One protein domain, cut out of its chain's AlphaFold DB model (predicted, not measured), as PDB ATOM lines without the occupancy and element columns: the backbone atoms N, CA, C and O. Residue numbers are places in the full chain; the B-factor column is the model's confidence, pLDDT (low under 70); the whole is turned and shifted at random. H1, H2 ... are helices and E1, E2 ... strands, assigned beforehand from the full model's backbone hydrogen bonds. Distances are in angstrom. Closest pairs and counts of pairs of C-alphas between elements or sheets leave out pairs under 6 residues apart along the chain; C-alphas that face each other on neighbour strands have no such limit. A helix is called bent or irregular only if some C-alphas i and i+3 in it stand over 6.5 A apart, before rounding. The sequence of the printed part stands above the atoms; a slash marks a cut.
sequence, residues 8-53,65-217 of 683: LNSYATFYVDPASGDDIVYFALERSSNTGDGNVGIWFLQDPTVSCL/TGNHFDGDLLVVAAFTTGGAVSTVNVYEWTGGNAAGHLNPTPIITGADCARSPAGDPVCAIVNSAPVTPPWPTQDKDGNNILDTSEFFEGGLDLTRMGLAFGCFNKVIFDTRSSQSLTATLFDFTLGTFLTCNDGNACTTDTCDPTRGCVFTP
ATOM      1  N   LEU A   8     198.283 -64.799  98.325       89.94
ATOM      2  CA  LEU A   8     198.253 -66.165  97.789       89.94
ATOM      3  C   LEU A   8     197.718 -66.179  96.359       89.94
ATOM      4  O   LEU A   8     198.361 -66.690  95.448       89.94
ATOM      5  N   ASN A   9     196.548 -65.576  96.172       91.50
ATOM      6  CA  ASN A   9     195.871 -65.447  94.895       91.50
ATOM      7  C   ASN A   9     195.083 -64.132  94.856       91.50
ATOM      8  O   ASN A   9     194.675 -63.608  95.895       91.50
ATOM      9  N   SER A  10     194.849 -63.613  93.656       93.31
ATOM     10  CA  SER A  10     194.037 -62.422  93.418       93.31
ATOM     11  C   SER A  10     193.140 -62.611  92.201       93.31
ATOM     12  O   SER A  10     193.459 -63.355  91.272       93.31
ATOM     13  N   TYR A  11     191.996 -61.938  92.225       93.00
ATOM     14  CA  TYR A  11     190.930 -62.100  91.250       93.00
ATOM     15  C   TYR A  11     190.305 -60.748  90.965       93.00
ATOM     16  O   TYR A  11     190.001 -59.994  91.885       93.00
ATOM     17  N   ALA A  12     190.045 -60.469  89.698       93.81
ATOM     18  CA  ALA A  12     189.165 -59.387  89.300       93.81
ATOM     19  C   ALA A  12     188.303 -59.868  88.138       93.81
ATOM     20  O   ALA A  12     188.796 -60.556  87.244       93.81
ATOM     21  N   THR A  13     187.026 -59.508  88.147       92.44
ATOM     22  CA  THR A  13     186.122 -59.746  87.027       92.44
ATOM     23  C   THR A  13     185.250 -58.528  86.792       92.44
ATOM     24  O   THR A  13     184.884 -57.809  87.719       92.44
ATOM     25  N   PHE A  14     184.953 -58.301  85.523       89.50
ATOM     26  CA  PHE A  14     184.015 -57.293  85.077       89.50
ATOM     27  C   PHE A  14     182.680 -57.962  84.780       89.50
ATOM     28  O   PHE A  14     182.646 -59.073  84.246       89.50
ATOM     29  N   TYR A  15     181.591 -57.313  85.160       88.12
ATOM     30  CA  TYR A  15     180.248 -57.830  85.005       88.12
ATOM     31  C   TYR A  15     179.289 -56.686  84.707       88.12
ATOM     32  O   TYR A  15     179.222 -55.729  85.469       88.12
ATOM     33  N   VAL A  16     178.521 -56.818  83.630       87.06
ATOM     34  CA  VAL A  16     177.400 -55.920  83.345       87.06
ATOM     35  C   VAL A  16     176.145 -56.552  83.938       87.06
ATOM     36  O   VAL A  16     175.759 -57.649  83.521       87.06
ATOM     37  N   ASP A  17     175.521 -55.897  84.917       86.31
ATOM     38  CA  ASP A  17     174.283 -56.392  85.525       86.31
ATOM     39  C   ASP A  17     173.158 -56.388  84.471       86.31
ATOM     40  O   ASP A  17     172.772 -55.325  83.985       86.31
ATOM     41  N   PRO A  18     172.582 -57.544  84.094       85.31
ATOM     42  CA  PRO A  18     171.551 -57.616  83.063       85.31
ATOM     43  C   PRO A  18     170.225 -56.972  83.491       85.31
ATOM     44  O   PRO A  18     169.376 -56.716  82.637       85.31
ATOM     45  N   ALA A  19     170.002 -56.758  84.793       86.75
ATOM     46  CA  ALA A  19     168.785 -56.151  85.315       86.75
ATOM     47  C   ALA A  19     168.868 -54.619  85.349       86.75
ATOM     48  O   ALA A  19     167.893 -53.959  84.981       86.75
ATOM     49  N   SER A  20     169.993 -54.055  85.798       86.81
ATOM     50  CA  SER A  20     170.177 -52.600  85.895       86.81
ATOM     51  C   SER A  20     170.951 -51.986  84.726       86.81
ATOM     52  O   SER A  20     170.750 -50.809  84.433       86.81
ATOM     53  N   GLY A  21     171.782 -52.772  84.042       85.75
ATOM     54  CA  GLY A  21     172.739 -52.310  83.038       85.75
ATOM     55  C   GLY A  21     174.004 -51.683  83.629       85.75
ATOM     56  O   GLY A  21     174.728 -51.031  82.883       85.75
ATOM     57  N   ASP A  22     174.245 -51.825  84.937       88.12
ATOM     58  CA  ASP A  22     175.412 -51.229  85.595       88.12
ATOM     59  C   ASP A  22     176.690 -52.039  85.329       88.12
ATOM     60  O   ASP A  22     176.686 -53.272  85.352       88.12
ATOM     61  N   ASP A  23     177.792 -51.317  85.153       88.25
ATOM     62  CA  ASP A  23     179.147 -51.821  84.982       88.25
ATOM     63  C   ASP A  23     179.783 -52.074  86.354       88.25
ATOM     64  O   ASP A  23     180.192 -51.144  87.057       88.25
ATOM     65  N   ILE A  24     179.882 -53.343  86.747       89.38
ATOM     66  CA  ILE A  24     180.340 -53.757  88.074       89.38
ATOM     67  C   ILE A  24     181.686 -54.472  87.973       89.38
ATOM     68  O   ILE A  24     181.873 -55.439  87.234       89.38
ATOM     69  N   VAL A  25     182.639 -54.019  88.777       92.44
ATOM     70  CA  VAL A  25     183.922 -54.684  88.985       92.44
ATOM     71  C   VAL A  25     183.875 -55.433  90.301       92.44
ATOM     72  O   VAL A  25     183.774 -54.819  91.358       92.44
ATOM     73  N   TYR A  26     184.022 -56.750  90.249       94.00
ATOM     74  CA  TYR A  26     184.277 -57.556  91.434       94.00
ATOM     75  C   TYR A  26     185.764 -57.832  91.553       94.00
ATOM     76  O   TYR A  26     186.437 -58.129  90.566       94.00
ATOM     77  N   PHE A  27     186.275 -57.768  92.771       94.81
ATOM     78  CA  PHE A  27     187.661 -58.073  93.075       94.81
ATOM     79  C   PHE A  27     187.742 -58.927  94.328       94.81
ATOM     80  O   PHE A  27     186.943 -58.775  95.248       94.81
ATOM     81  N   ALA A  28     188.725 -59.812  94.382       94.50
ATOM     82  CA  ALA A  28     188.981 -60.632  95.546       94.50
ATOM     83  C   ALA A  28     190.466 -60.955  95.679       94.50
ATOM     84  O   ALA A  28     191.221 -60.909  94.707       94.50
ATOM     85  N   LEU A  29     190.895 -61.282  96.891       93.50
ATOM     86  CA  LEU A  29     192.240 -61.766  97.165       93.50
ATOM     87  C   LEU A  29     192.252 -62.701  98.369       93.50
ATOM     88  O   LEU A  29     191.429 -62.608  99.281       93.50
ATOM     89  N   GLU A  30     193.254 -63.562  98.375       92.00
ATOM     90  CA  GLU A  30     193.548 -64.496  99.451       92.00
ATOM     91  C   GLU A  30     194.748 -63.999 100.258       92.00
ATOM     92  O   GLU A  30     195.836 -63.756  99.725       92.00
ATOM     93  N   ARG A  31     194.545 -63.852 101.564       87.88
ATOM     94  CA  ARG A  31     195.571 -63.439 102.520       87.88
ATOM     95  C   ARG A  31     196.181 -64.676 103.160       87.88
ATOM     96  O   ARG A  31     195.456 -65.516 103.670       87.88
ATOM     97  N   SER A  32     197.509 -64.730 103.250       85.50
ATOM     98  CA  SER A  32     198.210 -65.839 103.919       85.50
ATOM     99  C   SER A  32     197.965 -65.913 105.442       85.50
ATOM    100  O   SER A  32     198.211 -66.948 106.059       85.50
ATOM    101  N   SER A  33     197.468 -64.838 106.076       84.81
ATOM    102  CA  SER A  33     197.050 -64.865 107.482       84.81
ATOM    103  C   SER A  33     196.003 -63.806 107.851       84.81
ATOM    104  O   SER A  33     196.146 -62.623 107.530       84.81
ATOM    105  N   ASN A  34     195.035 -64.197 108.686       82.19
ATOM    106  CA  ASN A  34     194.095 -63.298 109.381       82.19
ATOM    107  C   ASN A  34     194.630 -62.622 110.673       82.19
ATOM    108  O   ASN A  34     193.895 -61.889 111.342       82.19
ATOM    109  N   THR A  35     195.889 -62.853 111.069       79.44
ATOM    110  CA  THR A  35     196.390 -62.421 112.390       79.44
ATOM    111  C   THR A  35     196.980 -61.005 112.427       79.44
ATOM    112  O   THR A  35     198.036 -60.720 111.858       79.44
ATOM    113  N   GLY A  36     196.388 -60.147 113.264       75.94
ATOM    114  CA  GLY A  36     196.821 -58.759 113.468       75.94
ATOM    115  C   GLY A  36     196.249 -57.794 112.428       75.94
ATOM    116  O   GLY A  36     195.375 -58.167 111.647       75.94
ATOM    117  N   ASP A  37     196.730 -56.553 112.450       79.69
ATOM    118  CA  ASP A  37     196.298 -55.534 111.492       79.69
ATOM    119  C   ASP A  37     196.965 -55.760 110.128       79.69
ATOM    120  O   ASP A  37     198.147 -56.109 110.049       79.69
ATOM    121  N   GLY A  38     196.207 -55.552 109.053       84.94
ATOM    122  CA  GLY A  38     196.669 -55.706 107.675       84.94
ATOM    123  C   GLY A  38     195.989 -54.703 106.752       84.94
ATOM    124  O   GLY A  38     194.917 -54.194 107.072       84.94
ATOM    125  N   ASN A  39     196.608 -54.394 105.615       89.00
ATOM    126  CA  ASN A  39     196.057 -53.449 104.644       89.00
ATOM    127  C   ASN A  39     196.358 -53.935 103.230       89.00
ATOM    128  O   ASN A  39     197.457 -54.433 102.970       89.00
ATOM    129  N   VAL A  40     195.394 -53.755 102.334       92.00
ATOM    130  CA  VAL A  40     195.518 -54.112 100.916       92.00
ATOM    131  C   VAL A  40     195.193 -52.917 100.035       92.00
ATOM    132  O   VAL A  40     194.388 -52.059 100.408       92.00
ATOM    133  N   GLY A  41     195.852 -52.871  98.884       93.69
ATOM    134  CA  GLY A  41     195.596 -51.948  97.792       93.69
ATOM    135  C   GLY A  41     195.201 -52.703  96.532       93.69
ATOM    136  O   GLY A  41     195.726 -53.784  96.271       93.69
ATOM    137  N   ILE A  42     194.269 -52.151  95.763       95.56
ATOM    138  CA  ILE A  42     193.869 -52.694  94.466       95.56
ATOM    139  C   ILE A  42     193.795 -51.540  93.484       95.56
ATOM    140  O   ILE A  42     192.942 -50.661  93.604       95.56
ATOM    141  N   TRP A  43     194.719 -51.535  92.539       94.88
ATOM    142  CA  TRP A  43     194.779 -50.577  91.455       94.88
ATOM    143  C   TRP A  43     194.039 -51.102  90.237       94.88
ATOM    144  O   TRP A  43     194.355 -52.191  89.767       94.88
ATOM    145  N   PHE A  44     193.137 -50.298  89.686       94.31
ATOM    146  CA  PHE A  44     192.551 -50.491  88.364       94.31
ATOM    147  C   PHE A  44     193.107 -49.422  87.432       94.31
ATOM    148  O   PHE A  44     192.952 -48.229  87.691       94.31
ATOM    149  N   LEU A  45     193.811 -49.863  86.388       92.44
ATOM    150  CA  LEU A  45     194.652 -48.999  85.564       92.44
ATOM    151  C   LEU A  45     194.246 -49.064  84.097       92.44
ATOM    152  O   LEU A  45     194.069 -50.148  83.524       92.44
ATOM    153  N   GLN A  46     194.158 -47.890  83.481       91.44
ATOM    154  CA  GLN A  46     193.866 -47.720  82.061       91.44
ATOM    155  C   GLN A  46     195.066 -48.043  81.168       91.44
ATOM    156  O   GLN A  46     194.872 -48.438  80.026       91.44
ATOM    157  N   ASP A  47     196.308 -47.908  81.636       90.00
ATOM    158  CA  ASP A  47     197.482 -48.156  80.791       90.00
ATOM    159  C   ASP A  47     197.711 -49.667  80.559       90.00
ATOM    160  O   ASP A  47     198.059 -50.394  81.499       90.00
ATOM    161  N   PRO A  48     197.594 -50.179  79.316       89.00
ATOM    162  CA  PRO A  48     197.829 -51.593  79.031       89.00
ATOM    163  C   PRO A  48     199.307 -51.997  79.158       89.00
ATOM    164  O   PRO A  48     199.616 -53.190  79.205       89.00
ATOM    165  N   THR A  49     200.226 -51.029  79.212       89.62
ATOM    166  CA  THR A  49     201.676 -51.254  79.287       89.62
ATOM    167  C   THR A  49     202.202 -51.378  80.716       89.62
ATOM    168  O   THR A  49     203.390 -51.662  80.900       89.62
ATOM    169  N   VAL A  50     201.340 -51.212  81.732       90.00
ATOM    170  CA  VAL A  50     201.760 -51.350  83.130       90.00
ATOM    171  C   VAL A  50     202.319 -52.742  83.388       90.00
ATOM    172  O   VAL A  50     201.700 -53.767  83.085       90.00
ATOM    173  N   SER A  51     203.523 -52.757  83.951       87.12
ATOM    174  CA  SER A  51     204.252 -53.968  84.288       87.12
ATOM    175  C   SER A  51     205.170 -53.711  85.473       87.12
ATOM    176  O   SER A  51     205.700 -52.623  85.660       87.12
ATOM    177  N   CYS A  52     205.377 -54.738  86.275       79.25
ATOM    178  CA  CYS A  52     206.367 -54.774  87.347       79.25
ATOM    179  C   CYS A  52     207.137 -56.100  87.330       79.25
ATOM    180  O   CYS A  52     207.869 -56.407  88.270       79.25
ATOM    181  N   LEU A  53     206.995 -56.884  86.253       77.12
ATOM    182  CA  LEU A  53     207.665 -58.169  86.090       77.12
ATOM    183  C   LEU A  53     209.128 -57.951  85.699       77.12
ATOM    184  O   LEU A  53     209.434 -57.233  84.744       77.12
ATOM    185  N   THR A  65     206.622 -50.010  85.677       86.94
ATOM    186  CA  THR A  65     206.596 -49.309  84.394       86.94
ATOM    187  C   THR A  65     205.149 -49.041  84.001       86.94
ATOM    188  O   THR A  65     204.246 -49.710  84.496       86.94
ATOM    189  N   GLY A  66     204.939 -48.108  83.076       87.94
ATOM    190  CA  GLY A  66     203.615 -47.631  82.673       87.94
ATOM    191  C   GLY A  66     203.308 -46.255  83.261       87.94
ATOM    192  O   GLY A  66     204.150 -45.651  83.930       87.94
ATOM    193  N   ASN A  67     202.119 -45.748  82.966       89.06
ATOM    194  CA  ASN A  67     201.655 -44.422  83.348       89.06
ATOM    195  C   ASN A  67     200.331 -44.521  84.096       89.06
ATOM    196  O   ASN A  67     199.546 -45.435  83.858       89.06
ATOM    197  N   HIS A  68     200.075 -43.528  84.941       89.31
ATOM    198  CA  HIS A  68     198.731 -43.287  85.433       89.31
ATOM    199  C   HIS A  68     197.949 -42.381  84.482       89.31
ATOM    200  O   HIS A  68     198.519 -41.486  83.847       89.31
ATOM    201  N   PHE A  69     196.642 -42.593  84.423       89.19
ATOM    202  CA  PHE A  69     195.697 -41.756  83.696       89.19
ATOM    203  C   PHE A  69     194.598 -41.255  84.631       89.19
ATOM    204  O   PHE A  69     194.313 -41.861  85.665       89.19
ATOM    205  N   ASP A  70     194.001 -40.114  84.283       87.69
ATOM    206  CA  ASP A  70     192.862 -39.581  85.032       87.69
ATOM    207  C   ASP A  70     191.732 -40.615  85.036       87.69
ATOM    208  O   ASP A  70     191.350 -41.119  83.979       87.69
ATOM    209  N   GLY A  71     191.231 -40.957  86.223       87.50
ATOM    210  CA  GLY A  71     190.233 -42.015  86.396       87.50
ATOM    211  C   GLY A  71     190.797 -43.396  86.744       87.50
ATOM    212  O   GLY A  71     190.011 -44.311  86.987       87.50
ATOM    213  N   ASP A  72     192.124 -43.575  86.825       91.56
ATOM    214  CA  ASP A  72     192.686 -44.763  87.481       91.56
ATOM    215  C   ASP A  72     192.229 -44.817  88.943       91.56
ATOM    216  O   ASP A  72     192.246 -43.806  89.656       91.56
ATOM    217  N   LEU A  73     191.849 -46.006  89.409       93.56
ATOM    218  CA  LEU A  73     191.296 -46.185  90.749       93.56
ATOM    219  C   LEU A  73     192.261 -46.935  91.650       93.56
ATOM    220  O   LEU A  73     192.836 -47.946  91.253       93.56
ATOM    221  N   LEU A  74     192.350 -46.493  92.900       94.69
ATOM    222  CA  LEU A  74     192.954 -47.249  93.986       94.69
ATOM    223  C   LEU A  74     191.902 -47.538  95.056       94.69
ATOM    224  O   LEU A  74     191.446 -46.632  95.752       94.69
ATOM    225  N   VAL A  75     191.590 -48.813  95.254       94.75
ATOM    226  CA  VAL A  75     190.835 -49.292  96.414       94.75
ATOM    227  C   VAL A  75     191.812 -49.605  97.541       94.75
ATOM    228  O   VAL A  75     192.772 -50.344  97.344       94.75
ATOM    229  N   VAL A  76     191.573 -49.068  98.733       93.62
ATOM    230  CA  VAL A  76     192.339 -49.372  99.946       93.62
ATOM    231  C   VAL A  76     191.399 -49.922 101.002       93.62
ATOM    232  O   VAL A  76     190.476 -49.226 101.432       93.62
ATOM    233  N   ALA A  77     191.664 -51.146 101.455       91.75
ATOM    234  CA  ALA A  77     190.913 -51.775 102.533       91.75
ATOM    235  C   ALA A  77     191.808 -52.045 103.748       91.75
ATOM    236  O   ALA A  77     192.929 -52.550 103.619       91.75
ATOM    237  N   ALA A  78     191.296 -51.699 104.930       87.50
ATOM    238  CA  ALA A  78     191.983 -51.889 106.203       87.50
ATOM    239  C   ALA A  78     191.325 -53.008 107.014       87.50
ATOM    240  O   ALA A  78     190.115 -52.981 107.275       87.50
ATOM    241  N   PHE A  79     192.138 -53.954 107.476       86.06
ATOM    242  CA  PHE A  79     191.722 -55.058 108.329       86.06
ATOM    243  C   PHE A  79     192.184 -54.793 109.757       86.06
ATOM    244  O   PHE A  79     193.386 -54.772 110.022       86.06
ATOM    245  N   THR A  80     191.241 -54.604 110.679       76.00
ATOM    246  CA  THR A  80     191.542 -54.340 112.097       76.00
ATOM    247  C   THR A  80     190.891 -55.405 112.972       76.00
ATOM    248  O   THR A  80     189.884 -56.000 112.593       76.00
ATOM    249  N   THR A  81     191.441 -55.659 114.161       63.09
ATOM    250  CA  THR A  81     190.805 -56.531 115.176       63.09
ATOM    251  C   THR A  81     190.546 -57.974 114.697       63.09
ATOM    252  O   THR A  81     189.438 -58.490 114.805       63.09
ATOM    253  N   GLY A  82     191.571 -58.661 114.178       65.88
ATOM    254  CA  GLY A  82     191.462 -60.089 113.814       65.88
ATOM    255  C   GLY A  82     190.944 -60.354 112.398       65.88
ATOM    256  O   GLY A  82     190.310 -61.377 112.152       65.88
ATOM    257  N   GLY A  83     191.212 -59.430 111.471       71.81
ATOM    258  CA  GLY A  83     191.016 -59.649 110.037       71.81
ATOM    259  C   GLY A  83     189.688 -59.153 109.459       71.81
ATOM    260  O   GLY A  83     189.482 -59.315 108.264       71.81
ATOM    261  N   ALA A  84     188.818 -58.521 110.252       76.25
ATOM    262  CA  ALA A  84     187.569 -57.949 109.750       76.25
ATOM    263  C   ALA A  84     187.814 -56.685 108.906       76.25
ATOM    264  O   ALA A  84     188.676 -55.867 109.243       76.25
ATOM    265  N   VAL A  85     187.026 -56.500 107.842       80.94
ATOM    266  CA  VAL A  85     187.043 -55.281 107.014       80.94
ATOM    267  C   VAL A  85     186.500 -54.120 107.839       80.94
ATOM    268  O   VAL A  85     185.353 -54.135 108.278       80.94
ATOM    269  N   SER A  86     187.336 -53.112 108.074       74.06
ATOM    270  CA  SER A  86     186.968 -51.947 108.891       74.06
ATOM    271  C   SER A  86     186.582 -50.730 108.058       74.06
ATOM    272  O   SER A  86     185.727 -49.954 108.478       74.06
ATOM    273  N   THR A  87     187.200 -50.573 106.887       84.44
ATOM    274  CA  THR A  87     186.928 -49.511 105.909       84.44
ATOM    275  C   THR A  87     187.370 -49.966 104.523       84.44
ATOM    276  O   THR A  87     188.374 -50.675 104.406       84.44
ATOM    277  N   VAL A  88     186.647 -49.525 103.491       91.06
ATOM    278  CA  VAL A  88     187.055 -49.635 102.085       91.06
ATOM    279  C   VAL A  88     186.950 -48.257 101.464       91.06
ATOM    280  O   VAL A  88     185.869 -47.687 101.394       91.06
ATOM    281  N   ASN A  89     188.074 -47.697 101.053       93.00
ATOM    282  CA  ASN A  89     188.142 -46.362 100.478       93.00
ATOM    283  C   ASN A  89     188.582 -46.465  99.028       93.00
ATOM    284  O   ASN A  89     189.571 -47.139  98.751       93.00
ATOM    285  N   VAL A  90     187.888 -45.776  98.129       94.25
ATOM    286  CA  VAL A  90     188.288 -45.687  96.726       94.25
ATOM    287  C   VAL A  90     188.800 -44.288  96.452       94.25
ATOM    288  O   VAL A  90     188.147 -43.295  96.773       94.25
ATOM    289  N   TYR A  91     189.984 -44.221  95.871       93.81
ATOM    290  CA  TYR A  91     190.657 -42.997  95.482       93.81
ATOM    291  C   TYR A  91     190.796 -42.970  93.968       93.81
ATOM    292  O   TYR A  91     191.011 -44.007  93.345       93.81
ATOM    293  N   GLU A  92     190.705 -41.778  93.403       91.75
ATOM    294  CA  GLU A  92     190.893 -41.539  91.978       91.75
ATOM    295  C   GLU A  92     192.225 -40.821  91.755       91.75
ATOM    296  O   GLU A  92     192.596 -39.903  92.504       91.75
ATOM    297  N   TRP A  93     192.951 -41.252  90.728       91.06
ATOM    298  CA  TRP A  93     194.105 -40.537  90.213       91.06
ATOM    299  C   TRP A  93     193.659 -39.353  89.354       91.06
ATOM    300  O   TRP A  93     192.829 -39.506  88.460       91.06
ATOM    301  N   THR A  94     194.229 -38.171  89.607       86.12
ATOM    302  CA  THR A  94     193.910 -36.941  88.866       86.12
ATOM    303  C   THR A  94     195.168 -36.136  88.531       86.12
ATOM    304  O   THR A  94     196.130 -36.113  89.302       86.12
ATOM    305  N   GLY A  95     195.160 -35.425  87.402       81.06
ATOM    306  CA  GLY A  95     196.262 -34.573  86.939       81.06
ATOM    307  C   GLY A  95     197.192 -35.211  85.894       81.06
ATOM    308  O   GLY A  95     198.298 -34.706  85.684       81.06
ATOM    309  N   GLY A  96     196.763 -36.284  85.228       71.69
ATOM    310  CA  GLY A  96     197.480 -36.968  84.151       71.69
ATOM    311  C   GLY A  96     198.691 -37.778  84.629       71.69
ATOM    312  O   GLY A  96     198.806 -38.120  85.798       71.69
ATOM    313  N   ASN A  97     199.622 -38.085  83.722       69.88
ATOM    314  CA  ASN A  97     200.702 -39.054  83.960       69.88
ATOM    315  C   ASN A  97     201.726 -38.664  85.051       69.88
ATOM    316  O   ASN A  97     201.683 -39.179  86.162       69.88
ATOM    317  N   ALA A  98     202.692 -37.795  84.745       65.62
ATOM    318  CA  ALA A  98     203.877 -37.557  85.573       65.62
ATOM    319  C   ALA A  98     203.675 -36.460  86.633       65.62
ATOM    320  O   ALA A  98     204.471 -36.352  87.562       65.62
ATOM    321  N   ALA A  99     202.633 -35.637  86.479       70.50
ATOM    322  CA  ALA A  99     202.261 -34.573  87.415       70.50
ATOM    323  C   ALA A  99     200.995 -34.903  88.225       70.50
ATOM    324  O   ALA A  99     200.577 -34.095  89.058       70.50
ATOM    325  N   GLY A 100     200.385 -36.061  87.963       81.25
ATOM    326  CA  GLY A 100     199.188 -36.496  88.658       81.25
ATOM    327  C   GLY A 100     199.459 -36.919  90.096       81.25
ATOM    328  O   GLY A 100     200.598 -37.080  90.539       81.25
ATOM    329  N   HIS A 101     198.376 -37.070  90.838       85.75
ATOM    330  CA  HIS A 101     198.383 -37.535  92.212       85.75
ATOM    331  C   HIS A 101     197.058 -38.225  92.526       85.75
ATOM    332  O   HIS A 101     196.015 -37.914  91.947       85.75
ATOM    333  N   LEU A 102     197.088 -39.130  93.501       88.50
ATOM    334  CA  LEU A 102     195.866 -39.584  94.150       88.50
ATOM    335  C   LEU A 102     195.252 -38.431  94.939       88.50
ATOM    336  O   LEU A 102     195.946 -37.774  95.725       88.50
ATOM    337  N   ASN A 103     193.946 -38.224  94.778       83.06
ATOM    338  CA  ASN A 103     193.211 -37.318  95.649       83.06
ATOM    339  C   ASN A 103     193.374 -37.787  97.111       83.06
ATOM    340  O   ASN A 103     193.124 -38.955  97.401       83.06
ATOM    341  N   PRO A 104     193.790 -36.925  98.060       84.56
ATOM    342  CA  PRO A 104     193.929 -37.324  99.462       84.56
ATOM    343  C   PRO A 104     192.587 -37.660 100.134       84.56
ATOM    344  O   PRO A 104     192.580 -38.256 101.209       84.56
ATOM    345  N   THR A 105     191.464 -37.268  99.528       90.31
ATOM    346  CA  THR A 105     190.114 -37.621  99.978       90.31
ATOM    347  C   THR A 105     189.577 -38.750  99.099       90.31
ATOM    348  O   THR A 105     189.638 -38.615  97.875       90.31
ATOM    349  N   PRO A 106     189.044 -39.843  99.674       91.94
ATOM    350  CA  PRO A 106     188.420 -40.883  98.870       91.94
ATOM    351  C   PRO A 106     187.208 -40.319  98.127       91.94
ATOM    352  O   PRO A 106     186.417 -39.569  98.703       91.94
ATOM    353  N   ILE A 107     187.060 -40.689  96.854       91.69
ATOM    354  CA  ILE A 107     185.882 -40.338  96.049       91.69
ATOM    355  C   ILE A 107     184.634 -41.061  96.564       91.69
ATOM    356  O   ILE A 107     183.524 -40.545  96.452       91.69
ATOM    357  N   ILE A 108     184.826 -42.225  97.189       91.25
ATOM    358  CA  ILE A 108     183.782 -42.953  97.895       91.25
ATOM    359  C   ILE A 108     184.371 -43.844  98.995       91.25
ATOM    360  O   ILE A 108     185.472 -44.385  98.865       91.25
ATOM    361  N   THR A 109     183.620 -44.009 100.082       90.94
ATOM    362  CA  THR A 109     183.938 -44.930 101.178       90.94
ATOM    363  C   THR A 109     182.815 -45.952 101.301       90.94
ATOM    364  O   THR A 109     181.666 -45.583 101.543       90.94
ATOM    365  N   GLY A 110     183.159 -47.226 101.133       86.50
ATOM    366  CA  GLY A 110     182.261 -48.367 101.262       86.50
ATOM    367  C   GLY A 110     182.175 -48.926 102.679       86.50
ATOM    368  O   GLY A 110     182.972 -48.588 103.563       86.50
ATOM    369  N   ALA A 111     181.201 -49.810 102.877       81.94
ATOM    370  CA  ALA A 111     180.949 -50.514 104.133       81.94
ATOM    371  C   ALA A 111     181.117 -52.039 103.975       81.94
ATOM    372  O   ALA A 111     181.494 -52.539 102.916       81.94
ATOM    373  N   ASP A 112     180.860 -52.770 105.061       86.25
ATOM    374  CA  ASP A 112     180.754 -54.231 105.046       86.25
ATOM    375  C   ASP A 112     179.524 -54.653 104.224       86.25
ATOM    376  O   ASP A 112     178.397 -54.295 104.592       86.25
ATOM    377  N   CYS A 113     179.725 -55.430 103.151       88.25
ATOM    378  CA  CYS A 113     178.634 -55.877 102.274       88.25
ATOM    379  C   CYS A 113     177.525 -56.624 103.040       88.25
ATOM    380  O   CYS A 113     176.372 -56.594 102.620       88.25
ATOM    381  N   ALA A 114     177.815 -57.250 104.190       84.06
ATOM    382  CA  ALA A 114     176.793 -57.911 105.011       84.06
ATOM    383  C   ALA A 114     175.768 -56.937 105.622       84.06
ATOM    384  O   ALA A 114     174.731 -57.363 106.138       84.06
ATOM    385  N   ARG A 115     176.076 -55.637 105.638       81.75
ATOM    386  CA  ARG A 115     175.264 -54.579 106.259       81.75
ATOM    387  C   ARG A 115     174.897 -53.460 105.287       81.75
ATOM    388  O   ARG A 115     174.069 -52.620 105.647       81.75
ATOM    389  N   SER A 116     175.502 -53.433 104.103       81.38
ATOM    390  CA  SER A 116     175.167 -52.493 103.040       81.38
ATOM    391  C   SER A 116     173.771 -52.759 102.452       81.38
ATOM    392  O   SER A 116     173.372 -53.916 102.299       81.38
ATOM    393  N   PRO A 117     172.999 -51.710 102.112       78.06
ATOM    394  CA  PRO A 117     171.798 -51.852 101.294       78.06
ATOM    395  C   PRO A 117     172.167 -52.191  99.841       78.06
ATOM    396  O   PRO A 117     173.248 -51.846  99.385       78.06
ATOM    397  N   ALA A 118     171.248 -52.814  99.099       76.38
ATOM    398  CA  ALA A 118     171.454 -53.100  97.678       76.38
ATOM    399  C   ALA A 118     171.650 -51.816  96.846       76.38
ATOM    400  O   ALA A 118     170.963 -50.817  97.081       76.38
ATOM    401  N   GLY A 119     172.532 -51.882  95.842       76.19
ATOM    402  CA  GLY A 119     172.844 -50.769  94.937       76.19
ATOM    403  C   GLY A 119     173.845 -49.762  95.509       76.19
ATOM    404  O   GLY A 119     173.889 -48.613  95.065       76.19
ATOM    405  N   ASP A 120     174.612 -50.160  96.523       85.19
ATOM    406  CA  ASP A 120     175.721 -49.379  97.039       85.19
ATOM    407  C   ASP A 120     176.888 -49.353  96.035       85.19
ATOM    408  O   ASP A 120     177.218 -50.384  95.454       85.19
ATOM    409  N   PRO A 121     177.548 -48.200  95.805       88.56
ATOM    410  CA  PRO A 121     178.556 -48.143  94.749       88.56
ATOM    411  C   PRO A 121     179.888 -48.816  95.116       88.56
ATOM    412  O   PRO A 121     180.718 -49.045  94.242       88.56
ATOM    413  N   VAL A 122     180.112 -49.113  96.402       91.62
ATOM    414  CA  VAL A 122     181.241 -49.926  96.868       91.62
ATOM    415  C   VAL A 122     180.939 -50.598  98.208       91.62
ATOM    416  O   VAL A 122     180.536 -49.947  99.175       91.62
ATOM    417  N   CYS A 123     181.263 -51.884  98.300       92.25
ATOM    418  CA  CYS A 123     181.407 -52.599  99.565       92.25
ATOM    419  C   CYS A 123     182.464 -53.690  99.456       92.25
ATOM    420  O   CYS A 123     182.884 -54.072  98.363       92.25
ATOM    421  N   ALA A 124     182.885 -54.204 100.608       92.62
ATOM    422  CA  ALA A 124     183.647 -55.441 100.658       92.62
ATOM    423  C   ALA A 124     183.281 -56.266 101.885       92.62
ATOM    424  O   ALA A 124     182.665 -55.777 102.832       92.62
ATOM    425  N   ILE A 125     183.685 -57.523 101.876       92.06
ATOM    426  CA  ILE A 125     183.442 -58.484 102.937       92.06
ATOM    427  C   ILE A 125     184.621 -59.453 103.017       92.06
ATOM    428  O   ILE A 125     185.460 -59.540 102.120       92.06
ATOM    429  N   VAL A 126     184.703 -60.164 104.134       92.06
ATOM    430  CA  VAL A 126     185.573 -61.327 104.266       92.06
ATOM    431  C   VAL A 126     184.759 -62.567 104.594       92.06
ATOM    432  O   VAL A 126     183.690 -62.476 105.202       92.06
ATOM    433  N   ASN A 127     185.278 -63.740 104.242       91.88
ATOM    434  CA  ASN A 127     184.621 -64.999 104.562       91.88
ATOM    435  C   ASN A 127     184.377 -65.152 106.078       91.88
ATOM    436  O   ASN A 127     185.292 -65.080 106.902       91.88
ATOM    437  N   SER A 128     183.124 -65.420 106.450       90.31
ATOM    438  CA  SER A 128     182.698 -65.570 107.849       90.31
ATOM    439  C   SER A 128     182.908 -66.979 108.423       90.31
ATOM    440  O   SER A 128     182.681 -67.204 109.609       90.31
ATOM    441  N   ALA A 129     183.293 -67.938 107.581       91.81
ATOM    442  CA  ALA A 129     183.600 -69.327 107.919       91.81
ATOM    443  C   ALA A 129     184.765 -69.810 107.034       91.81
ATOM    444  O   ALA A 129     184.963 -69.223 105.967       91.81
ATOM    445  N   PRO A 130     185.518 -70.856 107.427       92.44
ATOM    446  CA  PRO A 130     186.576 -71.394 106.579       92.44
ATOM    447  C   PRO A 130     186.049 -71.837 105.209       92.44
ATOM    448  O   PRO A 130     184.971 -72.432 105.120       92.44
ATOM    449  N   VAL A 131     186.803 -71.548 104.149       92.44
ATOM    450  CA  VAL A 131     186.437 -71.854 102.757       92.44
ATOM    451  C   VAL A 131     187.498 -72.760 102.143       92.44
ATOM    452  O   VAL A 131     188.691 -72.520 102.288       92.44
ATOM    453  N   THR A 132     187.071 -73.801 101.432       92.81
ATOM    454  CA  THR A 132     187.961 -74.642 100.618       92.81
ATOM    455  C   THR A 132     187.797 -74.243  99.154       92.81
ATOM    456  O   THR A 132     186.796 -74.636  98.544       92.81
ATOM    457  N   PRO A 133     188.720 -73.454  98.576       89.75
ATOM    458  CA  PRO A 133     188.634 -73.114  97.167       89.75
ATOM    459  C   PRO A 133     188.887 -74.344  96.277       89.75
ATOM    460  O   PRO A 133     189.602 -75.270  96.675       89.75
ATOM    461  N   PRO A 134     188.327 -74.375  95.052       88.31
ATOM    462  CA  PRO A 134     188.550 -75.465  94.102       88.31
ATOM    463  C   PRO A 134     189.926 -75.403  93.412       88.31
ATOM    464  O   PRO A 134     190.282 -76.320  92.674       88.31
ATOM    465  N   TRP A 135     190.694 -74.335  93.632       86.50
ATOM    466  CA  TRP A 135     192.064 -74.154  93.157       86.50
ATOM    467  C   TRP A 135     193.077 -74.319  94.301       86.50
ATOM    468  O   TRP A 135     192.695 -74.267  95.474       86.50
ATOM    469  N   PRO A 136     194.368 -74.517  93.975       87.38
ATOM    470  CA  PRO A 136     195.424 -74.557  94.975       87.38
ATOM    471  C   PRO A 136     195.531 -73.233  95.738       87.38
ATOM    472  O   PRO A 136     195.710 -72.170  95.144       87.38
ATOM    473  N   THR A 137     195.479 -73.324  97.058       87.00
ATOM    474  CA  THR A 137     195.838 -72.260  97.990       87.00
ATOM    475  C   THR A 137     196.702 -72.849  99.100       87.00
ATOM    476  O   THR A 137     196.634 -74.050  99.380       87.00
ATOM    477  N   GLN A 138     197.558 -72.027  99.698       83.31
ATOM    478  CA  GLN A 138     198.383 -72.438 100.825       83.31
ATOM    479  C   GLN A 138     198.528 -71.278 101.804       83.31
ATOM    480  O   GLN A 138     199.390 -70.414 101.645       83.31
ATOM    481  N   ASP A 139     197.667 -71.269 102.813       81.25
ATOM    482  CA  ASP A 139     197.733 -70.318 103.916       81.25
ATOM    483  C   ASP A 139     198.967 -70.574 104.813       81.25
ATOM    484  O   ASP A 139     199.774 -71.484 104.577       81.25
ATOM    485  N   LYS A 140     199.141 -69.770 105.869       82.94
ATOM    486  CA  LYS A 140     200.228 -69.957 106.850       82.94
ATOM    487  C   LYS A 140     200.246 -71.362 107.485       82.94
ATOM    488  O   LYS A 140     201.316 -71.790 107.925       82.94
ATOM    489  N   ASP A 141     199.100 -72.043 107.570       83.94
ATOM    490  CA  ASP A 141     198.955 -73.351 108.209       83.94
ATOM    491  C   ASP A 141     199.240 -74.497 107.221       83.94
ATOM    492  O   ASP A 141     199.342 -75.665 107.613       83.94
ATOM    493  N   GLY A 142     199.476 -74.161 105.949       81.06
ATOM    494  CA  GLY A 142     200.019 -75.054 104.936       81.06
ATOM    495  C   GLY A 142     198.990 -76.014 104.342       81.06
ATOM    496  O   GLY A 142     199.387 -77.017 103.739       81.06
ATOM    497  N   ASN A 143     197.698 -75.737 104.526       83.94
ATOM    498  CA  ASN A 143     196.591 -76.546 104.026       83.94
ATOM    499  C   ASN A 143     195.864 -75.824 102.862       83.94
ATOM    500  O   ASN A 143     196.170 -74.682 102.543       83.94
ATOM    501  N   ASN A 144     194.925 -76.505 102.192       89.00
ATOM    502  CA  ASN A 144     194.127 -75.926 101.094       89.00
ATOM    503  C   ASN A 144     192.783 -75.362 101.602       89.00
ATOM    504  O   ASN A 144     191.730 -75.618 101.014       89.00
ATOM    505  N   ILE A 145     192.797 -74.700 102.758       91.00
ATOM    506  CA  ILE A 145     191.636 -74.099 103.415       91.00
ATOM    507  C   ILE A 145     192.023 -72.667 103.782       91.00
ATOM    508  O   ILE A 145     193.073 -72.430 104.359       91.00
ATOM    509  N   LEU A 146     191.158 -71.718 103.443       91.06
ATOM    510  CA  LEU A 146     191.258 -70.338 103.902       91.06
ATOM    511  C   LEU A 146     190.466 -70.226 105.200       91.06
ATOM    512  O   LEU A 146     189.260 -70.494 105.200       91.06
ATOM    513  N   ASP A 147     191.110 -69.837 106.295       91.19
ATOM    514  CA  ASP A 147     190.427 -69.612 107.565       91.19
ATOM    515  C   ASP A 147     189.491 -68.397 107.485       91.19
ATOM    516  O   ASP A 147     189.471 -67.626 106.524       91.19
ATOM    517  N   THR A 148     188.674 -68.202 108.523       90.25
ATOM    518  CA  THR A 148     187.845 -66.993 108.654       90.25
ATOM    519  C   THR A 148     188.690 -65.733 108.483       90.25
ATOM    520  O   THR A 148     189.733 -65.612 109.130       90.25
ATOM    521  N   SER A 149     188.209 -64.771 107.700       89.38
ATOM    522  CA  SER A 149     188.897 -63.505 107.414       89.38
ATOM    523  C   SER A 149     190.145 -63.585 106.514       89.38
ATOM    524  O   SER A 149     190.924 -62.625 106.476       89.38
ATOM    525  N   GLU A 150     190.356 -64.694 105.800       90.62
ATOM    526  CA  GLU A 150     191.491 -64.874 104.873       90.62
ATOM    527  C   GLU A 150     191.116 -64.719 103.397       90.62
ATOM    528  O   GLU A 150     191.980 -64.398 102.586       90.62
ATOM    529  N   PHE A 151     189.836 -64.835 103.052       92.25
ATOM    530  CA  PHE A 151     189.314 -64.476 101.736       92.25
ATOM    531  C   PHE A 151     188.622 -63.118 101.821       92.25
ATOM    532  O   PHE A 151     187.653 -62.967 102.564       92.25
ATOM    533  N   PHE A 152     189.132 -62.136 101.082       92.25
ATOM    534  CA  PHE A 152     188.557 -60.799 100.961       92.25
ATOM    535  C   PHE A 152     187.968 -60.631  99.569       92.25
ATOM    536  O   PHE A 152     188.659 -60.894  98.590       92.25
ATOM    537  N   GLU A 153     186.740 -60.136  99.483       93.69
ATOM    538  CA  GLU A 153     186.085 -59.810  98.217       93.69
ATOM    539  C   GLU A 153     185.319 -58.494  98.322       93.69
ATOM    540  O   GLU A 153     184.858 -58.114  99.397       93.69
ATOM    541  N   GLY A 154     185.170 -57.791  97.209       92.88
ATOM    542  CA  GLY A 154     184.398 -56.564  97.133       92.88
ATOM    543  C   GLY A 154     183.931 -56.257  95.720       92.88
ATOM    544  O   GLY A 154     184.314 -56.922  94.756       92.88
ATOM    545  N   GLY A 155     183.071 -55.250  95.624       92.38
ATOM    546  CA  GLY A 155     182.499 -54.772  94.373       92.38
ATOM    547  C   GLY A 155     182.631 -53.258  94.248       92.38
ATOM    548  O   GLY A 155     182.512 -52.550  95.248       92.38
ATOM    549  N   LEU A 156     182.873 -52.777  93.029       92.19
ATOM    550  CA  LEU A 156     182.734 -51.380  92.617       92.19
ATOM    551  C   LEU A 156     181.679 -51.303  91.523       92.19
ATOM    552  O   LEU A 156     181.810 -51.974  90.505       92.19
ATOM    553  N   ASP A 157     180.682 -50.452  91.697       91.06
ATOM    554  CA  ASP A 157     179.746 -50.109  90.631       91.06
ATOM    555  C   ASP A 157     180.244 -48.846  89.923       91.06
ATOM    556  O   ASP A 157     180.068 -47.722  90.404       91.06
ATOM    557  N   LEU A 158     180.917 -49.033  88.788       89.25
ATOM    558  CA  LEU A 158     181.548 -47.945  88.045       89.25
ATOM    559  C   LEU A 158     180.505 -46.961  87.503       89.25
ATOM    560  O   LEU A 158     180.748 -45.749  87.503       89.25
ATOM    561  N   THR A 159     179.335 -47.468  87.099       87.88
ATOM    562  CA  THR A 159     178.214 -46.663  86.598       87.88
ATOM    563  C   THR A 159     177.703 -45.718  87.680       87.88
ATOM    564  O   THR A 159     177.562 -44.515  87.444       87.88
ATOM    565  N   ARG A 160     177.482 -46.221  88.899       87.69
ATOM    566  CA  ARG A 160     176.994 -45.417  90.031       87.69
ATOM    567  C   ARG A 160     178.056 -44.506  90.637       87.69
ATOM    568  O   ARG A 160     177.704 -43.499  91.252       87.69
ATOM    569  N   MET A 161     179.335 -44.823  90.456       85.88
ATOM    570  CA  MET A 161     180.443 -43.948  90.843       85.88
ATOM    571  C   MET A 161     180.618 -42.745  89.901       85.88
ATOM    572  O   MET A 161     181.270 -41.776  90.284       85.88
ATOM    573  N   GLY A 162     180.013 -42.766  88.705       80.38
ATOM    574  CA  GLY A 162     179.999 -41.628  87.779       80.38
ATOM    575  C   GLY A 162     181.368 -41.295  87.180       80.38
ATOM    576  O   GLY A 162     181.652 -40.130  86.903       80.38
ATOM    577  N   LEU A 163     182.225 -42.303  87.017       75.06
ATOM    578  CA  LEU A 163     183.590 -42.135  86.522       75.06
ATOM    579  C   LEU A 163     183.597 -41.807  85.024       75.06
ATOM    580  O   LEU A 163     182.836 -42.384  84.251       75.06
ATOM    581  N   ALA A 164     184.481 -40.900  84.602       63.66
ATOM    582  CA  ALA A 164     184.496 -40.389  83.230       63.66
ATOM    583  C   ALA A 164     184.880 -41.438  82.170       63.66
ATOM    584  O   ALA A 164     184.389 -41.356  81.046       63.66
ATOM    585  N   PHE A 165     185.749 -42.399  82.512       65.56
ATOM    586  CA  PHE A 165     186.315 -43.326  81.525       65.56
ATOM    587  C   PHE A 165     186.038 -44.804  81.762       65.56
ATOM    588  O   PHE A 165     186.228 -45.549  80.813       65.56
ATOM    589  N   GLY A 166     185.523 -45.218  82.930       72.62
ATOM    590  CA  GLY A 166     184.886 -46.527  83.195       72.62
ATOM    591  C   GLY A 166     185.636 -47.803  82.777       72.62
ATOM    592  O   GLY A 166     185.121 -48.900  82.982       72.62
ATOM    593  N   CYS A 167     186.827 -47.685  82.185       87.38
ATOM    594  CA  CYS A 167     187.526 -48.765  81.536       87.38
ATOM    595  C   CYS A 167     188.919 -48.993  82.079       87.38
ATOM    596  O   CYS A 167     189.625 -48.051  82.418       87.38
ATOM    597  N   PHE A 168     189.326 -50.254  82.143       90.94
ATOM    598  CA  PHE A 168     190.634 -50.649  82.642       90.94
ATOM    599  C   PHE A 168     191.233 -51.721  81.732       90.94
ATOM    600  O   PHE A 168     190.500 -52.444  81.056       90.94
ATOM    601  N   ASN A 169     192.567 -51.787  81.699       91.06
ATOM    602  CA  ASN A 169     193.337 -52.822  80.999       91.06
ATOM    603  C   ASN A 169     194.117 -53.726  81.969       91.06
ATOM    604  O   ASN A 169     194.463 -54.868  81.637       91.06
ATOM    605  N   LYS A 170     194.457 -53.208  83.154       92.69
ATOM    606  CA  LYS A 170     195.297 -53.881  84.150       92.69
ATOM    607  C   LYS A 170     194.713 -53.727  85.544       92.69
ATOM    608  O   LYS A 170     194.118 -52.703  85.872       92.69
ATOM    609  N   VAL A 171     194.958 -54.736  86.372       94.38
ATOM    610  CA  VAL A 171     194.698 -54.688  87.809       94.38
ATOM    611  C   VAL A 171     195.966 -55.068  88.565       94.38
ATOM    612  O   VAL A 171     196.654 -56.017  88.179       94.38
ATOM    613  N   ILE A 172     196.301 -54.332  89.621       94.00
ATOM    614  CA  ILE A 172     197.395 -54.687  90.532       94.00
ATOM    615  C   ILE A 172     196.837 -54.798  91.938       94.00
ATOM    616  O   ILE A 172     196.261 -53.843  92.445       94.00
ATOM    617  N   PHE A 173     197.059 -55.935  92.582       94.50
ATOM    618  CA  PHE A 173     196.791 -56.096  94.006       94.50
ATOM    619  C   PHE A 173     198.101 -55.957  94.754       94.50
ATOM    620  O   PHE A 173     199.107 -56.498  94.305       94.50
ATOM    621  N   ASP A 174     198.082 -55.284  95.895       92.31
ATOM    622  CA  ASP A 174     199.228 -55.166  96.780       92.31
ATOM    623  C   ASP A 174     198.835 -55.315  98.251       92.31
ATOM    624  O   ASP A 174     197.711 -55.011  98.661       92.31
ATOM    625  N   THR A 175     199.782 -55.768  99.065       91.00
ATOM    626  CA  THR A 175     199.730 -55.627 100.522       91.00
ATOM    627  C   THR A 175     200.598 -54.453 100.941       91.00
ATOM    628  O   THR A 175     201.662 -54.193 100.372       91.00
ATOM    629  N   ARG A 176     200.162 -53.725 101.970       90.19
ATOM    630  CA  ARG A 176     200.803 -52.467 102.365       90.19
ATOM    631  C   ARG A 176     200.893 -52.282 103.870       90.19
ATOM    632  O   ARG A 176     200.098 -52.811 104.646       90.19
ATOM    633  N   SER A 177     201.879 -51.493 104.291       87.94
ATOM    634  CA  SER A 177     202.189 -51.272 105.709       87.94
ATOM    635  C   SER A 177     201.119 -50.512 106.491       87.94
ATOM    636  O   SER A 177     201.084 -50.598 107.717       87.94
ATOM    637  N   SER A 178     200.250 -49.764 105.809       88.00
ATOM    638  CA  SER A 178     199.125 -49.034 106.399       88.00
ATOM    639  C   SER A 178     198.103 -48.655 105.323       88.00
ATOM    640  O   SER A 178     198.381 -48.774 104.133       88.00
ATOM    641  N   GLN A 179     196.965 -48.101 105.735       85.19
ATOM    642  CA  GLN A 179     195.985 -47.457 104.850       85.19
ATOM    643  C   GLN A 179     196.470 -46.136 104.208       85.19
ATOM    644  O   GLN A 179     195.711 -45.495 103.485       85.19
ATOM    645  N   SER A 180     197.703 -45.691 104.489       88.38
ATOM    646  CA  SER A 180     198.273 -44.483 103.882       88.38
ATOM    647  C   SER A 180     198.467 -44.653 102.374       88.38
ATOM    648  O   SER A 180     198.932 -45.694 101.913       88.38
ATOM    649  N   LEU A 181     198.211 -43.589 101.611       88.94
ATOM    650  CA  LEU A 181     198.475 -43.544 100.168       88.94
ATOM    651  C   LEU A 181     199.975 -43.589  99.831       88.94
ATOM    652  O   LEU A 181     200.346 -43.893  98.705       88.94
ATOM    653  N   THR A 182     200.843 -43.320 100.810       87.12
ATOM    654  CA  THR A 182     202.307 -43.394 100.674       87.12
ATOM    655  C   THR A 182     202.899 -44.594 101.422       87.12
ATOM    656  O   THR A 182     204.059 -44.554 101.839       87.12
ATOM    657  N   ALA A 183     202.089 -45.619 101.708       87.94
ATOM    658  CA  ALA A 183     202.534 -46.800 102.438       87.94
ATOM    659  C   ALA A 183     203.604 -47.582 101.660       87.94
ATOM    660  O   ALA A 183     203.633 -47.602 100.432       87.94
ATOM    661  N   THR A 184     204.481 -48.263 102.396       88.81
ATOM    662  CA  THR A 184     205.418 -49.223 101.805       88.81
ATOM    663  C   THR A 184     204.643 -50.465 101.377       88.81
ATOM    664  O   THR A 184     203.915 -51.033 102.196       88.81
ATOM    665  N   LEU A 185     204.812 -50.871 100.117       89.38
ATOM    666  CA  LEU A 185     204.243 -52.102  99.569       89.38
ATOM    667  C   LEU A 185     205.106 -53.304  99.974       89.38
ATOM    668  O   LEU A 185     206.331 -53.180 100.050       89.38
ATOM    669  N   PHE A 186     204.478 -54.444 100.247       87.44
ATOM    670  CA  PHE A 186     205.164 -55.661 100.685       87.44
ATOM    671  C   PHE A 186     205.153 -56.764  99.630       87.44
ATOM    672  O   PHE A 186     206.220 -57.275  99.299       87.44
ATOM    673  N   ASP A 187     203.979 -57.102  99.108       88.62
ATOM    674  CA  ASP A 187     203.779 -58.101  98.059       88.62
ATOM    675  C   ASP A 187     202.769 -57.580  97.032       88.62
ATOM    676  O   ASP A 187     201.982 -56.682  97.348       88.62
ATOM    677  N   PHE A 188     202.801 -58.104  95.806       90.19
ATOM    678  CA  PHE A 188     201.888 -57.691  94.746       90.19
ATOM    679  C   PHE A 188     201.571 -58.805  93.744       90.19
ATOM    680  O   PHE A 188     202.339 -59.740  93.540       90.19
ATOM    681  N   THR A 189     200.465 -58.641  93.024       91.25
ATOM    682  CA  THR A 189     200.120 -59.446  91.843       91.25
ATOM    683  C   THR A 189     199.635 -58.531  90.722       91.25
ATOM    684  O   THR A 189     199.041 -57.489  90.988       91.25
ATOM    685  N   LEU A 190     199.902 -58.903  89.469       91.44
ATOM    686  CA  LEU A 190     199.497 -58.156  88.277       91.44
ATOM    687  C   LEU A 190     198.590 -59.035  87.411       91.44
ATOM    688  O   LEU A 190     198.994 -60.128  87.017       91.44
ATOM    689  N   GLY A 191     197.405 -58.532  87.077       90.44
ATOM    690  CA  GLY A 191     196.442 -59.178  86.189       90.44
ATOM    691  C   GLY A 191     196.129 -58.337  84.950       90.44
ATOM    692  O   GLY A 191     196.157 -57.105  84.981       90.44
ATOM    693  N   THR A 192     195.813 -59.007  83.842       89.69
ATOM    694  CA  THR A 192     195.084 -58.389  82.723       89.69
ATOM    695  C   THR A 192     193.615 -58.290  83.094       89.69
ATOM    696  O   THR A 192     193.030 -59.282  83.525       89.69
ATOM    697  N   PHE A 193     193.024 -57.117  82.919       87.88
ATOM    698  CA  PHE A 193     191.659 -56.849  83.340       87.88
ATOM    699  C   PHE A 193     191.019 -55.915  82.327       87.88
ATOM    700  O   PHE A 193     191.345 -54.737  82.331       87.88
ATOM    701  N   LEU A 194     190.183 -56.454  81.437       84.56
ATOM    702  CA  LEU A 194     189.515 -55.688  80.389       84.56
ATOM    703  C   LEU A 194     188.041 -55.521  80.749       84.56
ATOM    704  O   LEU A 194     187.308 -56.504  80.832       84.56
ATOM    705  N   THR A 195     187.616 -54.278  80.945       83.25
ATOM    706  CA  THR A 195     186.202 -53.930  81.177       83.25
ATOM    707  C   THR A 195     185.500 -53.424  79.911       83.25
ATOM    708  O   THR A 195     184.302 -53.186  79.920       83.25
ATOM    709  N   CYS A 196     186.229 -53.280  78.800       81.75
ATOM    710  CA  CYS A 196     185.651 -53.007  77.488       81.75
ATOM    711  C   CYS A 196     185.445 -54.318  76.744       81.75
ATOM    712  O   CYS A 196     186.398 -54.857  76.190       81.75
ATOM    713  N   ASN A 197     184.221 -54.828  76.747       81.19
ATOM    714  CA  ASN A 197     183.831 -55.973  75.937       81.19
ATOM    715  C   ASN A 197     182.397 -55.747  75.453       81.19
ATOM    716  O   ASN A 197     181.488 -55.669  76.280       81.19
ATOM    717  N   ASP A 198     182.197 -55.593  74.146       82.38
ATOM    718  CA  ASP A 198     180.865 -55.371  73.560       82.38
ATOM    719  C   ASP A 198     180.136 -56.684  73.215       82.38
ATOM    720  O   ASP A 198     179.006 -56.669  72.719       82.38
ATOM    721  N   GLY A 199     180.765 -57.826  73.502       80.88
ATOM    722  CA  GLY A 199     180.259 -59.159  73.204       80.88
ATOM    723  C   GLY A 199     180.343 -59.534  71.725       80.88
ATOM    724  O   GLY A 199     179.807 -60.578  71.350       80.88
ATOM    725  N   ASN A 200     180.987 -58.715  70.888       85.50
ATOM    726  CA  ASN A 200     181.099 -58.941  69.460       85.50
ATOM    727  C   ASN A 200     182.424 -59.633  69.116       85.50
ATOM    728  O   ASN A 200     183.499 -59.045  69.135       85.50
ATOM    729  N   ALA A 201     182.353 -60.896  68.696       87.44
ATOM    730  CA  ALA A 201     183.526 -61.656  68.261       87.44
ATOM    731  C   ALA A 201     184.206 -61.075  67.001       87.44
ATOM    732  O   ALA A 201     185.297 -61.514  66.633       87.44
ATOM    733  N   CYS A 202     183.567 -60.112  66.330       90.31
ATOM    734  CA  CYS A 202     184.087 -59.399  65.167       90.31
ATOM    735  C   CYS A 202     184.859 -58.133  65.504       90.31
ATOM    736  O   CYS A 202     185.257 -57.420  64.581       90.31
ATOM    737  N   THR A 203     185.066 -57.822  66.778       89.25
ATOM    738  CA  THR A 203     185.882 -56.691  67.200       89.25
ATOM    739  C   THR A 203     187.023 -57.153  68.090       89.25
ATOM    740  O   THR A 203     186.968 -58.166  68.779       89.25
ATOM    741  N   THR A 204     188.136 -56.433  68.003       87.12
ATOM    742  CA  THR A 204     189.165 -56.460  69.035       87.12
ATOM    743  C   THR A 204     188.900 -55.290  69.963       87.12
ATOM    744  O   THR A 204     188.951 -54.129  69.534       87.12
ATOM    745  N   ASP A 205     188.635 -55.611  71.222       86.69
ATOM    746  CA  ASP A 205     188.186 -54.649  72.216       86.69
ATOM    747  C   ASP A 205     189.367 -54.191  73.064       86.69
ATOM    748  O   ASP A 205     190.176 -54.988  73.545       86.69
ATOM    749  N   THR A 206     189.504 -52.880  73.223       84.69
ATOM    750  CA  THR A 206     190.610 -52.277  73.967       84.69
ATOM    751  C   THR A 206     190.111 -51.081  74.759       84.69
ATOM    752  O   THR A 206     189.243 -50.342  74.297       84.69
ATOM    753  N   CYS A 207     190.667 -50.869  75.950       87.00
ATOM    754  CA  CYS A 207     190.473 -49.615  76.669       87.00
ATOM    755  C   CYS A 207     191.560 -48.627  76.221       87.00
ATOM    756  O   CYS A 207     192.753 -48.868  76.421       87.00
ATOM    757  N   ASP A 208     191.164 -47.535  75.572       86.06
ATOM    758  CA  ASP A 208     192.055 -46.433  75.222       86.06
ATOM    759  C   ASP A 208     191.950 -45.350  76.312       86.06
ATOM    760  O   ASP A 208     190.864 -44.797  76.499       86.06
ATOM    761  N   PRO A 209     193.053 -44.977  76.989       78.12
ATOM    762  CA  PRO A 209     193.017 -44.011  78.093       78.12
ATOM    763  C   PRO A 209     192.520 -42.602  77.729       78.12
ATOM    764  O   PRO A 209     192.343 -41.759  78.600       78.12
ATOM    765  N   THR A 210     192.359 -42.297  76.437       80.44
ATOM    766  CA  THR A 210     191.840 -41.007  75.958       80.44
ATOM    767  C   THR A 210     190.440 -41.099  75.368       80.44
ATOM    768  O   THR A 210     189.702 -40.115  75.399       80.44
ATOM    769  N   ARG A 211     190.076 -42.251  74.793       83.00
ATOM    770  CA  ARG A 211     188.806 -42.440  74.070       83.00
ATOM    771  C   ARG A 211     187.806 -43.324  74.816       83.00
ATOM    772  O   ARG A 211     186.670 -43.418  74.365       83.00
ATOM    773  N   GLY A 212     188.198 -43.942  75.930       83.44
ATOM    774  CA  GLY A 212     187.408 -44.979  76.591       83.44
ATOM    775  C   GLY A 212     187.453 -46.286  75.798       83.44
ATOM    776  O   GLY A 212     188.474 -46.621  75.192       83.44
ATOM    777  N   CYS A 213     186.351 -47.033  75.775       86.06
ATOM    778  CA  CYS A 213     186.286 -48.287  75.028       86.06
ATOM    779  C   CYS A 213     186.387 -48.085  73.512       86.06
ATOM    780  O   CYS A 213     185.662 -47.288  72.918       86.06
ATOM    781  N   VAL A 214     187.278 -48.853  72.883       88.62
ATOM    782  CA  VAL A 214     187.492 -48.882  71.436       88.62
ATOM    783  C   VAL A 214     187.310 -50.310  70.933       88.62
ATOM    784  O   VAL A 214     188.068 -51.204  71.308       88.62
ATOM    785  N   PHE A 215     186.339 -50.485  70.036       89.06
ATOM    786  CA  PHE A 215     185.998 -51.753  69.393       89.06
ATOM    787  C   PHE A 215     186.444 -51.696  67.929       89.06
ATOM    788  O   PHE A 215     185.867 -50.968  67.119       89.06
ATOM    789  N   THR A 216     187.526 -52.397  67.591       88.62
ATOM    790  CA  THR A 216     188.108 -52.344  66.239       88.62
ATOM    791  C   THR A 216     187.657 -53.555  65.428       88.62
ATOM    792  O   THR A 216     187.987 -54.665  65.838       88.62
ATOM    793  N   PRO A 217     186.961 -53.392  64.285       88.88
ATOM    794  CA  PRO A 217     186.545 -54.522  63.458       88.88
ATOM    795  C   PRO A 217     187.719 -55.412  63.034       88.88
ATOM    796  O   PRO A 217     188.748 -54.919  62.566       88.88
TER     797      PRO A 217
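Overview. This is residues 8 to 53 and 65 to 217 of the 683 residues of an uncharacterized protein of Deltaproteobacteria bacterium (UniProt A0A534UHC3). One large sheet of ten strands folds back on itself into two leaves face to face, like a flattened barrel whose edge strands, E1 and E10, are not paired with each other; E6 is the hinge. A small separate hairpin, E11 and E12, lies beyond one end of the strands, and the short helix H1 follows E8 beside the sheet. The printed part has 199 residues, with twelve named strands and one named helix in the order E1 to E8, H1, E9 to E12; the large sheet, E1 E2 E8 E7 E6 E5 E4 E3 E9 E10, is mixed and the small one antiparallel. The class is mostly strand, though under half of the residues are in named elements. The whole is compact, with a radius of gyration of the C-alphas of 16.8 A and spans of 49 by 37 by 37 A.

Arrangement. E1, residues 8 to 16, and E2, residues 23 to 31, form a hairpin at 169 degrees, with N 11 and O 28 within hydrogen-bond range at 2.8 A. E3, residues 38 to 45, is the antiparallel neighbour of E4, residues 73 to 80, with N 42 and O 75 at 2.8 A. E4, E5, residues 84 to 94, and E6, residues 108 to 112, make a meander, each strand the antiparallel neighbour of the one before, with N 89 and O 76 at 2.9 A and N 110 and O 88 at 2.8 A. E6 is staggered: its residues 111 to 112 pair with E7, residues 122 to 126, which is parallel to it at 33 degrees, with N 124 and O 111 at 3.2 A. E8, residues 151 to 157, is antiparallel to E7, with N 125 and O 153 at 2.8 A, and to E2, with N 27 and O 154 at 2.9 A. H1, residues 158 to 161, is on the sheet, only just at its level with a height of 3.6 A; it is too short for an O i to N i+4 pair, and its one O i to N i+3 pair is within range. E9, residues 170 to 176, is antiparallel to E3, with N 43 and O 172 at 2.8 A, and forms a hairpin with E10, residues 185 to 192, with N 173 and O 189 at 3.0 A. In this folded sheet, bent back on itself, E1 E2 E8 E7 face E5 E4 E3 E9 E10; the closest C-alphas of the edge strands E1 and E10, those of Ser 10 and Thr 189, are 7.0 A apart. E11, residues 203 to 208, is apart from E10 and forms a hairpin with E12, residues 212 to 217, with N 206 and O 214 at 2.9 A.

Along the chain. E1 begins at C-alpha 8, (198.253, -66.165, 97.789), and is 27.4 A long; E2 is 26.7 A and E5, the longest strand by residues, 30.3 A. E12 ends at C-alpha 217, (186.545, -54.522, 63.458).

Size, cuts and confidence. The C-alphas farthest apart, of Thr 81 and Pro 217, are 51.9 A apart. Residues 54 to 64 are not printed, and C-alphas 53 and 65 are 9.1 A apart across the cut. The links E5 to E6 and E7 to E8 are long. The pLDDT is under 70 at residues 81 to 82, 97 to 98 and 164 to 165.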